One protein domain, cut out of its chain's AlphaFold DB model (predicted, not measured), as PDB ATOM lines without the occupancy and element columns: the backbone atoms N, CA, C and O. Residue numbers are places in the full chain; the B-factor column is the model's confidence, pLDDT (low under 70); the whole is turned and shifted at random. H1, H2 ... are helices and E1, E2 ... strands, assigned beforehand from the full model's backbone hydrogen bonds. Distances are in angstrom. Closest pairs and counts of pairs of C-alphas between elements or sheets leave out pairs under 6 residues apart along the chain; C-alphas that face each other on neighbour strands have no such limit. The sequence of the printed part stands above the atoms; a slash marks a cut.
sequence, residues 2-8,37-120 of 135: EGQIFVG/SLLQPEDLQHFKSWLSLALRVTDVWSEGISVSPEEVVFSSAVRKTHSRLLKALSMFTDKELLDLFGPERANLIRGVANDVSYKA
ATOM      1  N   GLU A   2     477.494 452.648 395.014       76.56
ATOM      2  CA  GLU A   2     476.318 451.953 394.455       76.56
ATOM      3  C   GLU A   2     476.377 450.427 394.560       76.56
ATOM      4  O   GLU A   2     475.345 449.805 394.780       76.56
ATOM      5  N   GLY A   3     477.564 449.809 394.544       78.38
ATOM      6  CA  GLY A   3     477.677 448.371 394.830       78.38
ATOM      7  C   GLY A   3     477.151 447.976 396.217       78.38
ATOM      8  O   GLY A   3     476.498 446.949 396.366       78.38
ATOM      9  N   GLN A   4     477.348 448.825 397.231       82.06
ATOM     10  CA  GLN A   4     476.780 448.601 398.567       82.06
ATOM     11  C   GLN A   4     475.261 448.822 398.580       82.06
ATOM     12  O   GLN A   4     474.544 448.103 399.268       82.06
ATOM     13  N   ILE A   5     474.762 449.772 397.781       86.06
ATOM     14  CA  ILE A   5     473.321 450.004 397.610       86.06
ATOM     15  C   ILE A   5     472.666 448.785 396.953       86.06
ATOM     16  O   ILE A   5     471.639 448.318 397.435       86.06
ATOM     17  N   PHE A   6     473.281 448.228 395.908       88.00
ATOM     18  CA  PHE A   6     472.787 447.033 395.226       88.00
ATOM     19  C   PHE A   6     472.657 445.843 396.186       88.00
ATOM     20  O   PHE A   6     471.607 445.204 396.249       88.00
ATOM     21  N   VAL A   7     473.679 445.597 397.007       87.31
ATOM     22  CA  VAL A   7     473.629 444.543 398.032       87.31
ATOM     23  C   VAL A   7     472.579 444.847 399.102       87.31
ATOM     24  O   VAL A   7     471.850 443.945 399.515       87.31
ATOM     25  N   GLY A   8     472.428 446.114 399.493       85.88
ATOM     26  CA  GLY A   8     471.372 446.558 400.402       85.88
ATOM     27  C   GLY A   8     469.962 446.270 399.875       85.88
ATOM     28  O   GLY A   8     469.129 445.765 400.624       85.88
ATOM     29  N   SER A  37     462.491 427.466 407.809       48.03
ATOM     30  CA  SER A  37     461.157 427.633 408.405       48.03
ATOM     31  C   SER A  37     460.391 428.884 407.964       48.03
ATOM     32  O   SER A  37     459.228 429.020 408.331       48.03
ATOM     33  N   LEU A  38     460.998 429.810 407.205       51.53
ATOM     34  CA  LEU A  38     460.375 431.114 406.906       51.53
ATOM     35  C   LEU A  38     460.104 431.389 405.422       51.53
ATOM     36  O   LEU A  38     459.315 432.286 405.123       51.53
ATOM     37  N   LEU A  39     460.726 430.660 404.493       59.38
ATOM     38  CA  LEU A  39     460.533 430.887 403.060       59.38
ATOM     39  C   LEU A  39     459.668 429.784 402.467       59.38
ATOM     40  O   LEU A  39     460.097 428.636 402.367       59.38
ATOM     41  N   GLN A  40     458.456 430.134 402.036       68.69
ATOM     42  CA  GLN A  40     457.681 429.212 401.215       68.69
ATOM     43  C   GLN A  40     458.465 428.909 399.924       68.69
ATOM     44  O   GLN A  40     459.111 429.816 399.388       68.69
ATOM     45  N   PRO A  41     458.404 427.672 399.396       69.81
ATOM     46  CA  PRO A  41     459.120 427.290 398.177       69.81
ATOM     47  C   PRO A  41     458.894 428.258 397.006       69.81
ATOM     48  O   PRO A  41     459.821 428.562 396.260       69.81
ATOM     49  N   GLU A  42     457.679 428.801 396.895       76.88
ATOM     50  CA  GLU A  42     457.284 429.789 395.886       76.88
ATOM     51  C   GLU A  42     458.015 431.133 396.054       76.88
ATOM     52  O   GLU A  42     458.537 431.687 395.086       76.88
ATOM     53  N   ASP A  43     458.111 431.645 397.285       78.75
ATOM     54  CA  ASP A  43     458.813 432.899 397.590       78.75
ATOM     55  C   ASP A  43     460.330 432.752 397.355       78.75
ATOM     56  O   ASP A  43     460.977 433.667 396.835       78.75
ATOM     57  N   LEU A  44     460.895 431.578 397.663       79.94
ATOM     58  CA  LEU A  44     462.291 431.254 397.358       79.94
ATOM     59  C   LEU A  44     462.535 431.164 395.845       79.94
ATOM     60  O   LEU A  44     463.533 431.685 395.351       79.94
ATOM     61  N   GLN A  45     461.636 430.536 395.090       84.19
ATOM     62  CA  GLN A  45     461.762 430.466 393.635       84.19
ATOM     63  C   GLN A  45     461.698 431.864 393.005       84.19
ATOM     64  O   GLN A  45     462.540 432.196 392.166       84.19
ATOM     65  N   HIS A  46     460.772 432.714 393.457       85.31
ATOM     66  CA  HIS A  46     460.705 434.110 393.025       85.31
ATOM     67  C   HIS A  46     461.986 434.878 393.349       85.31
ATOM     68  O   HIS A  46     462.461 435.634 392.501       85.31
ATOM     69  N   PHE A  47     462.581 434.654 394.525       86.88
ATOM     70  CA  PHE A  47     463.870 435.251 394.870       86.88
ATOM     71  C   PHE A  47     464.962 434.859 393.886       86.88
ATOM     72  O   PHE A  47     465.672 435.721 393.373       86.88
ATOM     73  N   LYS A  48     465.088 433.557 393.609       88.88
ATOM     74  CA  LYS A  48     466.114 433.020 392.713       88.88
ATOM     75  C   LYS A  48     465.985 433.605 391.312       88.88
ATOM     76  O   LYS A  48     466.978 434.053 390.738       88.88
ATOM     77  N   SER A  49     464.762 433.658 390.784       89.06
ATOM     78  CA  SER A  49     464.486 434.272 389.484       89.06
ATOM     79  C   SER A  49     464.780 435.772 389.479       89.06
ATOM     80  O   SER A  49     465.420 436.259 388.548       89.06
ATOM     81  N   TRP A  50     464.361 436.496 390.519       91.69
ATOM     82  CA  TRP A  50     464.622 437.928 390.646       91.69
ATOM     83  C   TRP A  50     466.121 438.228 390.732       91.69
ATOM     84  O   TRP A  50     466.603 439.078 389.990       91.69
ATOM     85  N   LEU A  51     466.868 437.505 391.570       91.38
ATOM     86  CA  LEU A  51     468.310 437.697 391.723       91.38
ATOM     87  C   LEU A  51     469.042 437.390 390.414       91.38
ATOM     88  O   LEU A  51     469.890 438.169 389.995       91.38
ATOM     89  N   SER A  52     468.682 436.294 389.737       91.69
ATOM     90  CA  SER A  52     469.256 435.947 388.433       91.69
ATOM     91  C   SER A  52     469.037 437.047 387.395       91.69
ATOM     92  O   SER A  52     469.961 437.396 386.661       91.69
ATOM     93  N   LEU A  53     467.834 437.625 387.351       90.88
ATOM     94  CA  LEU A  53     467.535 438.736 386.456       90.88
ATOM     95  C   LEU A  53     468.315 439.992 386.852       90.88
ATOM     96  O   LEU A  53     468.946 440.597 385.992       90.88
ATOM     97  N   ALA A  54     468.310 440.355 388.135       90.31
ATOM     98  CA  ALA A  54     468.994 441.535 388.653       90.31
ATOM     99  C   ALA A  54     470.493 441.506 388.331       90.31
ATOM    100  O   ALA A  54     471.029 442.509 387.868       90.31
ATOM    101  N   LEU A  55     471.147 440.354 388.491       92.06
ATOM    102  CA  LEU A  55     472.551 440.172 388.122       92.06
ATOM    103  C   LEU A  55     472.800 440.351 386.616       92.06
ATOM    104  O   LEU A  55     473.857 440.815 386.228       92.06
ATOM    105  N   ARG A  56     471.830 440.045 385.751       88.50
ATOM    106  CA  ARG A  56     472.011 440.168 384.295       88.50
ATOM    107  C   ARG A  56     471.741 441.561 383.741       88.50
ATOM    108  O   ARG A  56     472.288 441.900 382.699       88.50
ATOM    109  N   VAL A  57     470.832 442.312 384.361       88.12
ATOM    110  CA  VAL A  57     470.297 443.558 383.778       88.12
ATOM    111  C   VAL A  57     470.694 444.817 384.539       88.12
ATOM    112  O   VAL A  57     470.400 445.914 384.072       88.12
ATOM    113  N   THR A  58     471.305 444.684 385.718       88.56
ATOM    114  CA  THR A  58     471.677 445.843 386.534       88.56
ATOM    115  C   THR A  58     473.092 446.285 386.210       88.56
ATOM    116  O   THR A  58     474.049 445.562 386.479       88.56
ATOM    117  N   ASP A  59     473.225 447.516 385.733       86.81
ATOM    118  CA  ASP A  59     474.514 448.189 385.668       86.81
ATOM    119  C   ASP A  59     474.855 448.764 387.043       86.81
ATOM    120  O   ASP A  59     474.152 449.635 387.560       86.81
ATOM    121  N   VAL A  60     475.936 448.276 387.650       88.56
ATOM    122  CA  VAL A  60     476.400 448.745 388.959       88.56
ATOM    123  C   VAL A  60     477.667 449.565 388.782       88.56
ATOM    124  O   VAL A  60     478.636 449.091 388.188       88.56
ATOM    125  N   TRP A  61     477.696 450.781 389.330       86.31
ATOM    126  CA  TRP A  61     478.877 451.635 389.253       86.31
ATOM    127  C   TRP A  61     479.549 451.798 390.617       86.31
ATOM    128  O   TRP A  61     478.931 451.968 391.672       86.31
ATOM    129  N   SER A  62     480.875 451.762 390.624       80.19
ATOM    130  CA  SER A  62     481.666 452.081 391.804       80.19
ATOM    131  C   SER A  62     482.774 453.040 391.420       80.19
ATOM    132  O   SER A  62     483.614 452.716 390.594       80.19
ATOM    133  N   GLU A  63     482.760 454.230 392.024       82.31
ATOM    134  CA  GLU A  63     483.801 455.252 391.826       82.31
ATOM    135  C   GLU A  63     483.994 455.633 390.345       82.31
ATOM    136  O   GLU A  63     485.100 455.898 389.891       82.31
ATOM    137  N   GLY A  64     482.895 455.656 389.582       80.88
ATOM    138  CA  GLY A  64     482.908 455.980 388.151       80.88
ATOM    139  C   GLY A  64     483.322 454.822 387.238       80.88
ATOM    140  O   GLY A  64     483.401 455.010 386.027       80.88
ATOM    141  N   ILE A  65     483.549 453.631 387.791       83.69
ATOM    142  CA  ILE A  65     483.891 452.418 387.047       83.69
ATOM    143  C   ILE A  65     482.682 451.480 387.058       83.69
ATOM    144  O   ILE A  65     482.085 451.243 388.109       83.69
ATOM    145  N   SER A  66     482.326 450.939 385.892       86.62
ATOM    146  CA  SER A  66     481.325 449.875 385.789       86.62
ATOM    147  C   SER A  66     481.882 448.594 386.412       86.62
ATOM    148  O   SER A  66     482.984 448.150 386.076       86.62
ATOM    149  N   VAL A  67     481.134 448.020 387.350       88.19
ATOM    150  CA  VAL A  67     481.479 446.779 388.044       88.19
ATOM    151  C   VAL A  67     480.384 445.762 387.770       88.19
ATOM    152  O   VAL A  67     479.199 446.080 387.820       88.19
ATOM    153  N   SER A  68     480.781 444.517 387.515       90.19
ATOM    154  CA  SER A  68     479.822 443.425 387.356       90.19
ATOM    155  C   SER A  68     479.014 443.245 388.656       90.19
ATOM    156  O   SER A  68     479.606 443.141 389.740       90.19
ATOM    157  N   PRO A  69     477.673 443.201 388.590       91.25
ATOM    158  CA  PRO A  69     476.836 442.951 389.761       91.25
ATOM    159  C   PRO A  69     477.138 441.581 390.390       91.25
ATOM    160  O   PRO A  69     477.068 441.444 391.614       91.25
ATOM    161  N   GLU A  70     477.549 440.587 389.593       91.75
ATOM    162  CA  GLU A  70     478.015 439.294 390.096       91.75
ATOM    163  C   GLU A  70     479.270 439.445 390.955       91.75
ATOM    164  O   GLU A  70     479.349 438.839 392.021       91.75
ATOM    165  N   GLU A  71     480.230 440.271 390.529       89.81
ATOM    166  CA  GLU A  71     481.446 440.554 391.299       89.81
ATOM    167  C   GLU A  71     481.121 441.275 392.612       89.81
ATOM    168  O   GLU A  71     481.677 440.938 393.656       89.81
ATOM    169  N   VAL A  72     480.171 442.213 392.600       90.69
ATOM    170  CA  VAL A  72     479.724 442.917 393.812       90.69
ATOM    171  C   VAL A  72     479.112 441.945 394.825       90.69
ATOM    172  O   VAL A  72     479.451 441.988 396.014       90.69
ATOM    173  N   VAL A  73     478.238 441.046 394.365       90.88
ATOM    174  CA  VAL A  73     477.607 440.025 395.216       90.88
ATOM    175  C   VAL A  73     478.632 438.998 395.695       90.88
ATOM    176  O   VAL A  73     478.659 438.676 396.885       90.88
ATOM    177  N   PHE A  74     479.518 438.536 394.814       91.38
ATOM    178  CA  PHE A  74     480.599 437.606 395.141       91.38
ATOM    179  C   PHE A  74     481.543 438.181 396.203       91.38
ATOM    180  O   PHE A  74     481.747 437.564 397.250       91.38
ATOM    181  N   SER A  75     482.063 439.389 395.982       89.62
ATOM    182  CA  SER A  75     482.945 440.079 396.925       89.62
ATOM    183  C   SER A  75     482.278 440.264 398.291       89.62
ATOM    184  O   SER A  75     482.916 440.078 399.329       89.62
ATOM    185  N   SER A  76     480.981 440.576 398.308       88.12
ATOM    186  CA  SER A  76     480.195 440.723 399.540       88.12
ATOM    187  C   SER A  76     480.006 439.396 400.280       88.12
ATOM    188  O   SER A  76     480.137 439.341 401.506       88.12
ATOM    189  N   ALA A  77     479.755 438.314 399.540       87.19
ATOM    190  CA  ALA A  77     479.652 436.969 400.091       87.19
ATOM    191  C   ALA A  77     480.987 436.520 400.708       87.19
ATOM    192  O   ALA A  77     481.033 436.166 401.885       87.19
ATOM    193  N   VAL A  78     482.093 436.612 399.965       87.12
ATOM    194  CA  VAL A  78     483.423 436.173 400.429       87.12
ATOM    195  C   VAL A  78     483.899 436.965 401.648       87.12
ATOM    196  O   VAL A  78     484.470 436.385 402.573       87.12
ATOM    197  N   ARG A  79     483.621 438.274 401.698       86.62
ATOM    198  CA  ARG A  79     483.961 439.126 402.852       86.62
ATOM    199  C   ARG A  79     483.066 438.893 404.072       86.62
ATOM    200  O   ARG A  79     483.344 439.458 405.127       86.62
ATOM    201  N   LYS A  80     482.012 438.079 403.948       84.25
ATOM    202  CA  LYS A  80     481.051 437.775 405.020       84.25
ATOM    203  C   LYS A  80     480.404 439.027 405.629       84.25
ATOM    204  O   LYS A  80     480.045 439.025 406.802       84.25
ATOM    205  N   THR A  81     480.236 440.089 404.840       79.06
ATOM    206  CA  THR A  81     479.678 441.365 405.326       79.06
ATOM    207  C   THR A  81     478.150 441.365 405.392       79.06
ATOM    208  O   THR A  81     477.582 442.166 406.126       79.06
ATOM    209  N   HIS A  82     477.488 440.445 404.681       79.50
ATOM    210  CA  HIS A  82     476.026 440.358 404.583       79.50
ATOM    211  C   HIS A  82     475.547 438.933 404.882       79.50
ATOM    212  O   HIS A  82     475.493 438.068 404.003       79.50
ATOM    213  N   SER A  83     475.210 438.668 406.147       80.19
ATOM    214  CA  SER A  83     474.812 437.329 406.608       80.19
ATOM    215  C   SER A  83     473.523 436.832 405.946       80.19
ATOM    216  O   SER A  83     473.412 435.643 405.647       80.19
ATOM    217  N   ARG A  84     472.570 437.728 405.645       81.44
ATOM    218  CA  ARG A  84     471.317 437.363 404.959       81.44
ATOM    219  C   ARG A  84     471.561 436.966 403.515       81.44
ATOM    220  O   ARG A  84     470.999 435.974 403.068       81.44
ATOM    221  N   LEU A  85     472.424 437.705 402.817       84.75
ATOM    222  CA  LEU A  85     472.845 437.362 401.464       84.75
ATOM    223  C   LEU A  85     473.494 435.975 401.437       84.75
ATOM    224  O   LEU A  85     473.093 435.133 400.642       84.75
ATOM    225  N   LEU A  86     474.444 435.709 402.336       83.88
ATOM    226  CA  LEU A  86     475.111 434.405 402.420       83.88
ATOM    227  C   LEU A  86     474.145 433.257 402.699       83.88
ATOM    228  O   LEU A  86     474.228 432.204 402.069       83.88
ATOM    229  N   LYS A  87     473.204 433.480 403.614       79.56
ATOM    230  CA  LYS A  87     472.151 432.518 403.933       79.56
ATOM    231  C   LYS A  87     471.186 432.304 402.766       79.56
ATOM    232  O   LYS A  87     470.717 431.197 402.561       79.56
ATOM    233  N   ALA A  88     470.901 433.332 401.974       82.81
ATOM    234  CA  ALA A  88     470.069 433.182 400.790       82.81
ATOM    235  C   ALA A  88     470.819 432.447 399.665       82.81
ATOM    236  O   ALA A  88     470.241 431.595 398.999       82.81
ATOM    237  N   LEU A  89     472.122 432.709 399.497       87.00
ATOM    238  CA  LEU A  89     472.989 432.000 398.549       87.00
ATOM    239  C   LEU A  89     473.177 430.520 398.915       87.00
ATOM    240  O   LEU A  89     473.307 429.693 398.015       87.00
ATOM    241  N   SER A  90     473.140 430.150 400.203       84.94
ATOM    242  CA  SER A  90     473.220 428.738 400.612       84.94
ATOM    243  C   SER A  90     472.028 427.904 400.125       84.94
ATOM    244  O   SER A  90     472.177 426.701 399.921       84.94
ATOM    245  N   MET A  91     470.880 428.540 399.862       83.38
ATOM    246  CA  MET A  91     469.660 427.900 399.350       83.38
ATOM    247  C   MET A  91     469.690 427.639 397.833       83.38
ATOM    248  O   MET A  91     468.775 427.015 397.283       83.38
ATOM    249  N   PHE A  92     470.709 428.131 397.124       87.50
ATOM    250  CA  PHE A  92     470.916 427.821 395.712       87.50
ATOM    251  C   PHE A  92     471.574 426.446 395.577       87.50
ATOM    252  O   PHE A  92     472.465 426.073 396.344       87.50
ATOM    253  N   THR A  93     471.146 425.682 394.579       89.25
ATOM    254  CA  THR A  93     471.796 424.429 394.177       89.25
ATOM    255  C   THR A  93     473.162 424.717 393.556       89.25
ATOM    256  O   THR A  93     473.435 425.842 393.136       89.25
ATOM    257  N   ASP A  94     474.037 423.709 393.490       88.31
ATOM    258  CA  ASP A  94     475.375 423.895 392.908       88.31
ATOM    259  C   ASP A  94     475.269 424.369 391.464       88.31
ATOM    260  O   ASP A  94     475.940 425.315 391.069       88.31
ATOM    261  N   LYS A  95     474.341 423.777 390.707       91.06
ATOM    262  CA  LYS A  95     474.055 424.174 389.332       91.06
ATOM    263  C   LYS A  95     473.632 425.640 389.232       91.06
ATOM    264  O   LYS A  95     474.170 426.360 388.404       91.06
ATOM    265  N   GLU A  96     472.711 426.097 390.080       90.56
ATOM    266  CA  GLU A  96     472.260 427.493 390.038       90.56
ATOM    267  C   GLU A  96     473.392 428.471 390.393       90.56
ATOM    268  O   GLU A  96     473.507 429.521 389.768       90.56
ATOM    269  N   LEU A  97     474.258 428.139 391.358       91.12
ATOM    270  CA  LEU A  97     475.423 428.975 391.675       91.12
ATOM    271  C   LEU A  97     476.444 428.994 390.532       91.12
ATOM    272  O   LEU A  97     476.997 430.053 390.231       91.12
ATOM    273  N   LEU A  98     476.678 427.848 389.888       92.19
ATOM    274  CA  LEU A  98     477.545 427.734 388.714       92.19
ATOM    275  C   LEU A  98     477.027 428.585 387.553       92.19
ATOM    276  O   LEU A  98     477.806 429.316 386.947       92.19
ATOM    277  N   ASP A  99     475.720 428.537 387.293       91.12
ATOM    278  CA  ASP A  99     475.078 429.298 386.220       91.12
ATOM    279  C   ASP A  99     475.111 430.819 386.477       91.12
ATOM    280  O   ASP A  99     475.107 431.600 385.525       91.12
ATOM    281  N   LEU A 100     475.141 431.251 387.745       90.44
ATOM    282  CA  LEU A 100     475.165 432.671 388.119       90.44
ATOM    283  C   LEU A 100     476.571 433.260 388.228       90.44
ATOM    284  O   LEU A 100     476.782 434.395 387.817       90.44
ATOM    285  N   PHE A 101     477.522 432.528 388.805       91.94
ATOM    286  CA  PHE A 101     478.836 433.079 389.158       91.94
ATOM    287  C   PHE A 101     480.002 432.414 388.419       91.94
ATOM    288  O   PHE A 101     481.124 432.923 388.472       91.94
ATOM    289  N   GLY A 102     479.766 431.299 387.728       92.00
ATOM    290  CA  GLY A 102     480.809 430.477 387.125       92.00
ATOM    291  C   GLY A 102     481.500 429.532 388.124       92.00
ATOM    292  O   GLY A 102     481.305 429.635 389.339       92.00
ATOM    293  N   PRO A 103     482.329 428.596 387.623       89.06
ATOM    294  CA  PRO A 103     482.885 427.486 388.404       89.06
ATOM    295  C   PRO A 103     483.749 427.914 389.589       89.06
ATOM    296  O   PRO A 103     483.588 427.395 390.693       89.06
ATOM    297  N   GLU A 104     484.643 428.879 389.390       89.75
ATOM    298  CA  GLU A 104     485.574 429.304 390.439       89.75
ATOM    299  C   GLU A 104     484.849 430.001 391.597       89.75
ATOM    300  O   GLU A 104     485.043 429.662 392.768       89.75
ATOM    301  N   ARG A 105     483.957 430.943 391.275       90.81
ATOM    302  CA  ARG A 105     483.233 431.742 392.269       90.81
ATOM    303  C   ARG A 105     482.162 430.931 392.996       90.81
ATOM    304  O   ARG A 105     482.008 431.097 394.205       90.81
ATOM    305  N   ALA A 106     481.460 430.032 392.303       90.50
ATOM    306  CA  ALA A 106     480.437 429.180 392.909       90.50
ATOM    307  C   ALA A 106     481.011 428.289 394.023       90.50
ATOM    308  O   ALA A 106     480.445 428.226 395.116       90.50
ATOM    309  N   ASN A 107     482.172 427.669 393.784       88.56
ATOM    310  CA  ASN A 107     482.849 426.827 394.774       88.56
ATOM    311  C   ASN A 107     483.249 427.620 396.029       88.56
ATOM    312  O   ASN A 107     483.053 427.156 397.154       88.56
ATOM    313  N   LEU A 108     483.764 428.839 395.844       89.25
ATOM    314  CA  LEU A 108     484.131 429.727 396.948       89.25
ATOM    315  C   LEU A 108     482.905 430.180 397.748       89.25
ATOM    316  O   LEU A 108     482.915 430.093 398.977       89.25
ATOM    317  N   ILE A 109     481.832 430.603 397.072       88.69
ATOM    318  CA  ILE A 109     480.569 430.977 397.725       88.69
ATOM    319  C   ILE A 109     480.030 429.801 398.539       88.69
ATOM    320  O   ILE A 109     479.654 429.993 399.694       88.69
ATOM    321  N   ARG A 110     480.038 428.581 397.985       86.56
ATOM    322  CA  ARG A 110     479.565 427.381 398.686       86.56
ATOM    323  C   ARG A 110     480.387 427.100 399.945       86.56
ATOM    324  O   ARG A 110     479.809 426.866 401.004       86.56
ATOM    325  N   GLY A 111     481.715 427.175 399.853       85.12
ATOM    326  CA  GLY A 111     482.597 427.006 401.010       85.12
ATOM    327  C   GLY A 111     482.313 428.028 402.115       85.12
ATOM    328  O   GLY A 111     482.183 427.670 403.284       85.12
ATOM    329  N   VAL A 112     482.141 429.297 401.739       85.12
ATOM    330  CA  VAL A 112     481.860 430.395 402.675       85.12
ATOM    331  C   VAL A 112     480.462 430.280 403.295       85.12
ATOM    332  O   VAL A 112     480.309 430.478 404.501       85.12
ATOM    333  N   ALA A 113     479.449 429.937 402.501       78.44
ATOM    334  CA  ALA A 113     478.073 429.777 402.957       78.44
ATOM    335  C   ALA A 113     477.925 428.605 403.947       78.44
ATOM    336  O   ALA A 113     477.221 428.727 404.952       78.44
ATOM    337  N   ASN A 114     478.642 427.503 403.710       73.75
ATOM    338  CA  ASN A 114     478.651 426.347 404.605       73.75
ATOM    339  C   ASN A 114     479.345 426.648 405.946       73.75
ATOM    340  O   ASN A 114     478.833 426.247 406.989       73.75
ATOM    341  N   ASP A 115     480.452 427.402 405.945       72.75
ATOM    342  CA  ASP A 115     481.150 427.824 407.175       72.75
ATOM    343  C   ASP A 115     480.261 428.710 408.072       72.75
ATOM    344  O   ASP A 115     480.239 428.571 409.297       72.75
ATOM    345  N   VAL A 116     479.458 429.592 407.469       64.94
ATOM    346  CA  VAL A 116     478.521 430.452 408.211       64.94
ATOM    347  C   VAL A 116     477.333 429.660 408.768       64.94
ATOM    348  O   VAL A 116     476.946 429.885 409.915       64.94
ATOM    349  N   SER A 117     476.807 428.690 408.015       55.50
ATOM    350  CA  SER A 117     475.759 427.778 408.502       55.50
ATOM    351  C   SER A 117     476.236 426.933 409.697       55.50
ATOM    352  O   SER A 117     475.500 426.726 410.667       55.50
ATOM    353  N   TYR A 118     477.508 426.516 409.682       50.03
ATOM    354  CA  TYR A 118     478.111 425.746 410.769       50.03
ATOM    355  C   TYR A 118     478.258 426.575 412.055       50.03
ATOM    356  O   TYR A 118     477.898 426.111 413.138       50.03
ATOM    357  N   LYS A 119     478.695 427.838 411.951       49.62
ATOM    358  CA  LYS A 119     478.791 428.742 413.114       49.62
ATOM    359  C   LYS A 119     477.429 429.109 413.709       49.62
ATOM    360  O   LYS A 119     477.322 429.224 414.930       49.62
ATOM    361  N   ALA A 120     476.390 429.240 412.884       46.28
ATOM    362  CA  ALA A 120     475.025 429.434 413.373       46.28
ATOM    363  C   ALA A 120     474.532 428.212 414.177       46.28
ATOM    364  O   ALA A 120     473.976 428.377 415.260       46.28
TER     365      ALA A 120
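AT A GLANCE: This is residues 2 to 8 and 37 to 120 of the 135 residues of an uncharacterized protein of uncultured archaeon (UniProt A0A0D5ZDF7). A crossed cluster of four helices, H3, H4, H5 and H6, makes the body, with the long H6 packed on the other three. The long helix H2 runs past one side of this cluster with few contacts, and a small two-strand hairpin, E1 and E2, makes one end of the longest axis, with the short H1 packed beside E1 and H3. The printed part has 91 residues, with six named helices and two named strands in the order H1 H2 E1 E2 H3 H4 H5 H6; the sheet is antiparallel and the class is mostly helix. The whole is compact, with a radius of gyration of the C-alphas of 13.0 A and spans of 40 by 27 by 24 A.

IN THESE COORDINATES: H1 holds residues 2 to 8 and begins at C-alpha 2, (476.318, 451.953, 394.455). After the cut, H2 holds residues 41 to 57 and is 24.4 A long from first to last C-alpha. E1 is residues 60 to 62 and E2 residues 65 to 67. H3, residues 69 to 78, is 14.3 A long and begins at C-alpha 69, (476.836, 442.951, 389.761). H4 is residues 83 to 90 and H5 residues 94 to 101. H6, residues 103 to 120, is 26.2 A long and ends at C-alpha 120, (475.025, 429.434, 413.373).

HOW THE PARTS SIT: H3 is the hub, touching four other helices. It touches H1 at a steep tilt of 60 degrees, the closest C-alphas being those of Gly 3 and Val 72, 5.9 A apart. Residues 105 to 113 of H6 touch H3 at a steep tilt of 41 degrees, the same way, closest at the C-alphas of Val 78 and Val 112, 6.4 A. H3 and H5 only just touch, with 3 pairs of C-alphas within 8 A, closest at Glu 70 and Phe 101, 6.3 A. H2 and H3 touch only at their ends, and only just, with 3 pairs within 8 A; the closest C-alphas are those of Leu 55 and Pro 69, 5.4 A. H6 touches H4 with its residues 109 to 117, closest at the C-alphas of Ser 90 and Ala 113, 5.5 A, and H5 with its residues 105 to 110, closest at Leu 97 and Ala 106, 5.2 A. H2 and H5 are close but not clearly touching, and H2 is apart from H4 and H6. The antiparallel hairpin of E1 and E2 has N 62 and O 65 at 2.8 A and N 67 and O 60 at 2.8 A, within hydrogen-bond range; the closest C-alphas of H1 and E1 are those of Glu 2 and Trp 61, 5.8 A. In H1 to H6 every O i to N i+4 pair is within hydrogen-bond range.

THE WHOLE: The C-alphas farthest apart are those of Ser 37 and Gly 64, 41.1 A. Residues 9 to 36 are not printed, and C-alphas 8 and 37 are 22.9 A apart across this cut. Of the links that are printed whole, each is tight. The mean pLDDT of the printed part is 83.1; residues 37 to 41 and 116 to 120 are under 70.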